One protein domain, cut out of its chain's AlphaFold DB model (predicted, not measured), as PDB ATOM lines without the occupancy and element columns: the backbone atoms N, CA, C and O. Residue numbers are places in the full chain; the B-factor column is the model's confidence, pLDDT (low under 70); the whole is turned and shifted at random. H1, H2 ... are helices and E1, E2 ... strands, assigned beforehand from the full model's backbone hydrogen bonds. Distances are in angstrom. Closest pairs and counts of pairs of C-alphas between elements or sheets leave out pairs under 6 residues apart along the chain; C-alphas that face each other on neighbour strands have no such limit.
ATOM      1  N   MET A   1     202.966 212.600 298.740       63.34
ATOM      2  CA  MET A   1     202.356 212.717 297.404       63.34
ATOM      3  C   MET A   1     203.338 213.472 296.545       63.34
ATOM      4  O   MET A   1     203.831 214.503 296.994       63.34
ATOM      5  N   SER A   2     203.686 212.900 295.400       78.25
ATOM      6  CA  SER A   2     204.618 213.496 294.443       78.25
ATOM      7  C   SER A   2     203.823 213.868 293.207       78.25
ATOM      8  O   SER A   2     203.062 213.040 292.714       78.25
ATOM      9  N   THR A   3     203.976 215.100 292.736       84.75
ATOM     10  CA  THR A   3     203.323 215.570 291.516       84.75
ATOM     11  C   THR A   3     204.367 216.112 290.561       84.75
ATOM     12  O   THR A   3     205.160 216.967 290.965       84.75
ATOM     13  N   SER A   4     204.331 215.671 289.310       87.31
ATOM     14  CA  SER A   4     205.189 216.196 288.249       87.31
ATOM     15  C   SER A   4     204.343 216.753 287.113       87.31
ATOM     16  O   SER A   4     203.211 216.334 286.889       87.31
ATOM     17  N   ARG A   5     204.902 217.723 286.389       88.50
ATOM     18  CA  ARG A   5     204.260 218.346 285.231       88.50
ATOM     19  C   ARG A   5     205.184 218.261 284.029       88.50
ATOM     20  O   ARG A   5     206.312 218.744 284.085       88.50
ATOM     21  N   THR A   6     204.660 217.717 282.939       89.75
ATOM     22  CA  THR A   6     205.309 217.679 281.628       89.75
ATOM     23  C   THR A   6     204.447 218.434 280.625       89.75
ATOM     24  O   THR A   6     203.251 218.183 280.525       89.75
ATOM     25  N   GLU A   7     205.036 219.369 279.887       89.88
ATOM     26  CA  GLU A   7     204.336 220.094 278.821       89.88
ATOM     27  C   GLU A   7     204.597 219.424 277.474       89.88
ATOM     28  O   GLU A   7     205.730 219.041 277.173       89.88
ATOM     29  N   ILE A   8     203.553 219.289 276.662       87.38
ATOM     30  CA  ILE A   8     203.624 218.706 275.325       87.38
ATOM     31  C   ILE A   8     202.766 219.517 274.357       87.38
ATOM     32  O   ILE A   8     201.623 219.859 274.645       87.38
ATOM     33  N   THR A   9     203.321 219.806 273.182       86.69
ATOM     34  CA  THR A   9     202.590 220.469 272.102       86.69
ATOM     35  C   THR A   9     202.184 219.436 271.064       86.69
ATOM     36  O   THR A   9     203.048 218.797 270.461       86.69
ATOM     37  N   VAL A  10     200.883 219.297 270.827       83.12
ATOM     38  CA  VAL A  10     200.309 218.380 269.836       83.12
ATOM     39  C   VAL A  10     199.486 219.205 268.858       83.12
ATOM     40  O   VAL A  10     198.611 219.956 269.268       83.12
ATOM     41  N   GLU A  11     199.829 219.130 267.569       82.88
ATOM     42  CA  GLU A  11     199.122 219.845 266.491       82.88
ATOM     43  C   GLU A  11     198.962 221.367 266.716       82.88
ATOM     44  O   GLU A  11     198.026 221.996 266.239       82.88
ATOM     45  N   GLY A  12     199.902 221.985 267.439       82.56
ATOM     46  CA  GLY A  12     199.864 223.416 267.770       82.56
ATOM     47  C   GLY A  12     199.083 223.764 269.042       82.56
ATOM     48  O   GLY A  12     199.095 224.924 269.451       82.56
ATOM     49  N   HIS A  13     198.483 222.775 269.707       82.44
ATOM     50  CA  HIS A  13     197.812 222.912 270.998       82.44
ATOM     51  C   HIS A  13     198.736 222.471 272.136       82.44
ATOM     52  O   HIS A  13     199.450 221.475 272.019       82.44
ATOM     53  N   ASN A  14     198.745 223.227 273.235       86.06
ATOM     54  CA  ASN A  14     199.565 222.921 274.405       86.06
ATOM     55  C   ASN A  14     198.752 222.111 275.421       86.06
ATOM     56  O   ASN A  14     197.695 222.545 275.876       86.06
ATOM     57  N   PHE A  15     199.290 220.959 275.800       87.56
ATOM     58  CA  PHE A  15     198.756 220.083 276.824       87.56
ATOM     59  C   PHE A  15     199.759 219.935 277.966       87.56
ATOM     60  O   PHE A  15     200.974 219.881 277.774       87.56
ATOM     61  N   GLN A  16     199.236 219.823 279.179       90.31
ATOM     62  CA  GLN A  16     200.014 219.577 280.383       90.31
ATOM     63  C   GLN A  16     199.683 218.184 280.894       90.31
ATOM     64  O   GLN A  16     198.565 217.930 281.326       90.31
ATOM     65  N   ILE A  17     200.658 217.285 280.859       90.81
ATOM     66  CA  ILE A  17     200.576 215.986 281.513       90.81
ATOM     67  C   ILE A  17     200.987 216.195 282.970       90.81
ATOM     68  O   ILE A  17     202.163 216.391 283.280       90.81
ATOM     69  N   MET A  18     200.004 216.182 283.854       90.81
ATOM     70  CA  MET A  18     200.177 216.122 285.295       90.81
ATOM     71  C   MET A  18     200.276 214.656 285.703       90.81
ATOM     72  O   MET A  18     199.397 213.864 285.376       90.81
ATOM     73  N   THR A  19     201.320 214.270 286.420       91.56
ATOM     74  CA  THR A  19     201.384 212.956 287.056       91.56
ATOM     75  C   THR A  19     201.299 213.097 288.560       91.56
ATOM     76  O   THR A  19     201.874 214.015 289.140       91.56
ATOM     77  N   GLU A  20     200.575 212.185 289.198       91.50
ATOM     78  CA  GLU A  20     200.442 212.126 290.650       91.50
ATOM     79  C   GLU A  20     200.802 210.726 291.144       91.50
ATOM     80  O   GLU A  20     200.323 209.725 290.608       91.50
ATOM     81  N   GLN A  21     201.629 210.663 292.187       91.12
ATOM     82  CA  GLN A  21     201.920 209.436 292.911       91.12
ATOM     83  C   GLN A  21     201.139 209.372 294.229       91.12
ATOM     84  O   GLN A  21     201.395 210.153 295.160       91.12
ATOM     85  N   THR A  22     200.279 208.360 294.325       86.94
ATOM     86  CA  THR A  22     199.446 208.063 295.494       86.94
ATOM     87  C   THR A  22     199.578 206.578 295.829       86.94
ATOM     88  O   THR A  22     199.493 205.737 294.944       86.94
ATOM     89  N   ASP A  23     199.865 206.243 297.091       87.00
ATOM     90  CA  ASP A  23     200.039 204.855 297.567       87.00
ATOM     91  C   ASP A  23     201.022 203.993 296.742       87.00
ATOM     92  O   ASP A  23     200.861 202.785 296.591       87.00
ATOM     93  N   GLY A  24     202.076 204.621 296.208       87.12
ATOM     94  CA  GLY A  24     203.120 203.948 295.427       87.12
ATOM     95  C   GLY A  24     202.788 203.752 293.948       87.12
ATOM     96  O   GLY A  24     203.692 203.413 293.190       87.12
ATOM     97  N   VAL A  25     201.558 204.045 293.521       89.31
ATOM     98  CA  VAL A  25     201.159 204.018 292.111       89.31
ATOM     99  C   VAL A  25     201.134 205.417 291.509       89.31
ATOM    100  O   VAL A  25     200.845 206.402 292.188       89.31
ATOM    101  N   TRP A  26     201.422 205.496 290.217       91.62
ATOM    102  CA  TRP A  26     201.404 206.716 289.425       91.62
ATOM    103  C   TRP A  26     200.131 206.809 288.600       91.62
ATOM    104  O   TRP A  26     199.661 205.823 288.042       91.62
ATOM    105  N   ARG A  27     199.582 208.008 288.492       90.31
ATOM    106  CA  ARG A  27     198.467 208.340 287.605       90.31
ATOM    107  C   ARG A  27     198.881 209.489 286.711       90.31
ATOM    108  O   ARG A  27     199.705 210.303 287.123       90.31
ATOM    109  N   ALA A  28     198.313 209.548 285.514       90.19
ATOM    110  CA  ALA A  28     198.476 210.678 284.615       90.19
ATOM    111  C   ALA A  28     197.126 211.349 284.363       90.19
ATOM    112  O   ALA A  28     196.110 210.689 284.143       90.19
ATOM    113  N   GLU A  29     197.141 212.670 284.350       89.19
ATOM    114  CA  GLU A  29     196.045 213.538 283.966       89.19
ATOM    115  C   GLU A  29     196.560 214.511 282.911       89.19
ATOM    116  O   GLU A  29     197.628 215.100 283.053       89.19
ATOM    117  N   VAL A  30     195.819 214.670 281.825       88.06
ATOM    118  CA  VAL A  30     196.128 215.633 280.774       88.06
ATOM    119  C   VAL A  30     195.207 216.824 280.918       88.06
ATOM    120  O   VAL A  30     193.991 216.685 280.868       88.06
ATOM    121  N   VAL A  31     195.786 218.008 281.045       85.62
ATOM    122  CA  VAL A  31     195.064 219.270 281.159       85.62
ATOM    123  C   VAL A  31     195.345 220.106 279.920       85.62
ATOM    124  O   VAL A  31     196.502 220.335 279.566       85.62
ATOM    125  N   ASN A  32     194.294 220.590 279.270       81.94
ATOM    126  CA  ASN A  32     194.400 221.587 278.211       81.94
ATOM    127  C   ASN A  32     194.047 222.984 278.761       81.94
ATOM    128  O   ASN A  32     193.153 223.132 279.600       81.94
ATOM    129  N   SER A  33     194.727 224.023 278.267       69.88
ATOM    130  CA  SER A  33     194.393 225.434 278.505       69.88
ATOM    131  C   SER A  33     192.939 225.790 278.189       69.88
ATOM    132  O   SER A  33     192.382 226.679 278.834       69.88
ATOM    133  N   ASP A  34     192.304 225.067 277.265       68.12
ATOM    134  CA  ASP A  34     190.903 225.260 276.868       68.12
ATOM    135  C   ASP A  34     189.875 224.658 277.857       68.12
ATOM    136  O   ASP A  34     188.683 224.606 277.568       68.12
ATOM    137  N   LYS A  35     190.318 224.317 279.081       61.31
ATOM    138  CA  LYS A  35     189.539 223.897 280.272       61.31
ATOM    139  C   LYS A  35     189.116 222.432 280.372       61.31
ATOM    140  O   LYS A  35     188.435 222.086 281.340       61.31
ATOM    141  N   SER A  36     189.549 221.568 279.465       68.38
ATOM    142  CA  SER A  36     189.285 220.131 279.583       68.38
ATOM    143  C   SER A  36     190.455 219.415 280.261       68.38
ATOM    144  O   SER A  36     191.598 219.495 279.804       68.38
ATOM    145  N   SER A  37     190.166 218.734 281.371       75.62
ATOM    146  CA  SER A  37     191.080 217.817 282.054       75.62
ATOM    147  C   SER A  37     190.630 216.376 281.821       75.62
ATOM    148  O   SER A  37     189.468 216.038 282.057       75.62
ATOM    149  N   PHE A  38     191.553 215.526 281.394       79.88
ATOM    150  CA  PHE A  38     191.337 214.117 281.103       79.88
ATOM    151  C   PHE A  38     192.213 213.286 282.026       79.88
ATOM    152  O   PHE A  38     193.425 213.195 281.835       79.88
ATOM    153  N   ALA A  39     191.594 212.677 283.030       78.44
ATOM    154  CA  ALA A  39     192.267 211.691 283.854       78.44
ATOM    155  C   ALA A  39     192.308 210.354 283.111       78.44
ATOM    156  O   ALA A  39     191.303 209.910 282.549       78.44
ATOM    157  N   PHE A  40     193.466 209.701 283.125       77.75
ATOM    158  CA  PHE A  40     193.569 208.311 282.717       77.75
ATOM    159  C   PHE A  40     193.282 207.425 283.936       77.75
ATOM    160  O   PHE A  40     193.957 207.532 284.957       77.75
ATOM    161  N   ASP A  41     192.286 206.540 283.826       75.00
ATOM    162  CA  ASP A  41     191.993 205.507 284.828       75.00
ATOM    163  C   ASP A  41     193.152 204.530 285.139       75.00
ATOM    164  O   ASP A  41     193.240 204.090 286.292       75.00
ATOM    165  N   PRO A  42     194.043 204.138 284.197       82.25
ATOM    166  CA  PRO A  42     195.134 203.228 284.533       82.25
ATOM    167  C   PRO A  42     196.138 203.838 285.516       82.25
ATOM    168  O   PRO A  42     196.572 204.983 285.390       82.25
ATOM    169  N   THR A  43     196.547 203.015 286.480       88.88
ATOM    170  CA  THR A  43     197.659 203.284 287.392       88.88
ATOM    171  C   THR A  43     198.934 202.607 286.896       88.88
ATOM    172  O   THR A  43     198.875 201.475 286.417       88.88
ATOM    173  N   PHE A  44     200.077 203.265 287.068       89.81
ATOM    174  CA  PHE A  44     201.387 202.831 286.586       89.81
ATOM    175  C   PHE A  44     202.365 202.617 287.742       89.81
ATOM    176  O   PHE A  44     202.260 203.270 288.781       89.81
ATOM    177  N   ASP A  45     203.352 201.747 287.550       89.44
ATOM    178  CA  ASP A  45     204.403 201.508 288.543       89.44
ATOM    179  C   ASP A  45     205.455 202.633 288.544       89.44
ATOM    180  O   ASP A  45     206.124 202.870 289.551       89.44
ATOM    181  N   SER A  46     205.580 203.369 287.430       89.75
ATOM    182  CA  SER A  46     206.538 204.470 287.266       89.75
ATOM    183  C   SER A  46     205.935 205.724 286.628       89.75
ATOM    184  O   SER A  46     205.100 205.653 285.728       89.75
ATOM    185  N   GLU A  47     206.461 206.892 287.013       89.31
ATOM    186  CA  GLU A  47     206.120 208.188 286.407       89.31
ATOM    187  C   GLU A  47     206.327 208.183 284.888       89.31
ATOM    188  O   GLU A  47     205.474 208.646 284.135       89.31
ATOM    189  N   ALA A  48     207.448 207.617 284.430       90.56
ATOM    190  CA  ALA A  48     207.795 207.563 283.014       90.56
ATOM    191  C   ALA A  48     206.752 206.800 282.181       90.56
ATOM    192  O   ALA A  48     206.457 207.201 281.056       90.56
ATOM    193  N   GLU A  49     206.165 205.736 282.732       91.06
ATOM    194  CA  GLU A  49     205.104 204.976 282.065       91.06
ATOM    195  C   GLU A  49     203.805 205.778 282.000       91.06
ATOM    196  O   GLU A  49     203.162 205.813 280.952       91.06
ATOM    197  N   ALA A  50     203.464 206.483 283.080       90.38
ATOM    198  CA  ALA A  50     202.300 207.360 283.128       90.38
ATOM    199  C   ALA A  50     202.401 208.487 282.082       90.38
ATOM    200  O   ALA A  50     201.462 208.719 281.316       90.38
ATOM    201  N   VAL A  51     203.568 209.136 281.984       90.25
ATOM    202  CA  VAL A  51     203.838 210.172 280.972       90.25
ATOM    203  C   VAL A  51     203.813 209.592 279.559       90.25
ATOM    204  O   VAL A  51     203.209 210.190 278.666       90.25
ATOM    205  N   ALA A  52     204.438 208.434 279.335       90.88
ATOM    206  CA  ALA A  52     204.463 207.789 278.024       90.88
ATOM    207  C   ALA A  52     203.056 207.387 277.564       90.88
ATOM    208  O   ALA A  52     202.707 207.602 276.403       90.88
ATOM    209  N   HIS A  53     202.229 206.862 278.471       90.00
ATOM    210  CA  HIS A  53     200.841 206.527 278.180       90.00
ATOM    211  C   HIS A  53     200.029 207.768 277.806       90.00
ATOM    212  O   HIS A  53     199.387 207.773 276.758       90.00
ATOM    213  N   ALA A  54     200.101 208.834 278.609       88.75
ATOM    214  CA  ALA A  54     199.392 210.082 278.339       88.75
ATOM    215  C   ALA A  54     199.835 210.730 277.017       88.75
ATOM    216  O   ALA A  54     199.000 211.153 276.221       88.75
ATOM    217  N   SER A  55     201.142 210.735 276.741       88.62
ATOM    218  CA  SER A  55     201.699 211.237 275.479       88.62
ATOM    219  C   SER A  55     201.218 210.412 274.285       88.62
ATOM    220  O   SER A  55     200.823 210.967 273.266       88.62
ATOM    221  N   ASN A  56     201.210 209.083 274.403       88.88
ATOM    222  CA  ASN A  56     200.731 208.202 273.341       88.88
ATOM    223  C   ASN A  56     199.221 208.353 273.110       88.88
ATOM    224  O   ASN A  56     198.770 208.355 271.971       88.88
ATOM    225  N   ALA A  57     198.434 208.524 274.173       86.12
ATOM    226  CA  ALA A  57     197.003 208.785 274.062       86.12
ATOM    227  C   ALA A  57     196.714 210.122 273.366       86.12
ATOM    228  O   ALA A  57     195.812 210.184 272.537       86.12
ATOM    229  N   LEU A  58     197.504 211.159 273.660       84.31
ATOM    230  CA  LEU A  58     197.435 212.459 272.993       84.31
ATOM    231  C   LEU A  58     197.811 212.394 271.507       84.31
ATOM    232  O   LEU A  58     197.209 213.086 270.700       84.31
ATOM    233  N   LEU A  59     198.802 211.575 271.147       83.94
ATOM    234  CA  LEU A  59     199.239 211.406 269.757       83.94
ATOM    235  C   LEU A  59     198.363 210.425 268.959       83.94
ATOM    236  O   LEU A  59     198.369 210.459 267.732       83.94
ATOM    237  N   GLY A  60     197.678 209.506 269.642       81.69
ATOM    238  CA  GLY A  60     196.884 208.439 269.031       81.69
ATOM    239  C   GLY A  60     195.385 208.730 268.933       81.69
ATOM    240  O   GLY A  60     194.705 208.082 268.139       81.69
ATOM    241  N   ARG A  61     194.858 209.669 269.729       75.06
ATOM    242  CA  ARG A  61     193.487 210.185 269.593       75.06
ATOM    243  C   ARG A  61     193.506 211.492 268.815       75.06
ATOM    244  O   ARG A  61     194.461 212.254 268.894       75.06
ATOM    245  N   ASP A  62     192.427 211.736 268.083       75.19
ATOM    246  CA  ASP A  62     192.209 213.011 267.411       75.19
ATOM    247  C   ASP A  62     192.155 214.122 268.469       75.19
ATOM    248  O   ASP A  62     191.435 213.987 269.462       75.19
ATOM    249  N   ILE A  63     192.911 215.212 268.300       74.31
ATOM    250  CA  ILE A  63     192.926 216.296 269.296       74.31
ATOM    251  C   ILE A  63     191.531 216.886 269.529       74.31
ATOM    252  O   ILE A  63     191.257 217.416 270.605       74.31
ATOM    253  N   SER A  64     190.639 216.754 268.542       73.31
ATOM    254  CA  SER A  64     189.252 217.205 268.601       73.31
ATOM    255  C   SER A  64     188.483 216.554 269.758       73.31
ATOM    256  O   SER A  64     187.669 217.218 270.392       73.31
ATOM    257  N   ASP A  65     188.800 215.300 270.114       72.19
ATOM    258  CA  ASP A  65     188.236 214.610 271.287       72.19
ATOM    259  C   ASP A  65     188.613 215.300 272.611       72.19
ATOM    260  O   ASP A  65     187.898 215.174 273.606       72.19
TER     261      ASP A  65
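This is residues 1 to 65 of the 68 residues of an uncharacterized protein of Rhodobacteraceae bacterium HTCC2083 (UniProt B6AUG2). A strongly twisted four-stranded sheet has one helix, H1, packed over one face, in two layers. The strands form a meander, each the antiparallel neighbour of the one before, ordered E1 - E2 - E3 - E4, with H1 following in the chain. The 65 printed residues are mixed in class and compact, with radius of gyration of the C-alphas 11.3 A and spans 34 by 20 by 16 A.

Start at E1, residues 2 to 10, a hairpin with E2, residues 13 to 22; N 6 and O 17 are 2.8 A apart, within hydrogen-bond range. E2 and E3, residues 25 to 32, are a hairpin with N 18 and O 29 at 2.7 A. E3 and E4, residues 37 to 39, are another, with N 30 and O 38 at 2.8 A. H1, residues 47 to 60, is on the sheet; its closest C-alphas to E3 are Ala 50 and Ala 28, 5.3 A. Every O i to N i+4 pair in H1 is within range.

From C-alpha 2 at (204.618, 213.496, 294.443), E1 runs 25.5 A; E2 runs 28.7 A, E3 23.4 A. H1 runs 19.7 A to C-alpha 60 at (196.884, 208.439, 269.031).

The farthest C-alphas, Gly 12 and Asp 23, are 35.1 A apart. The printed part has no cut and no long link; pLDDT is under 70 at residues 1 and 33 to 36.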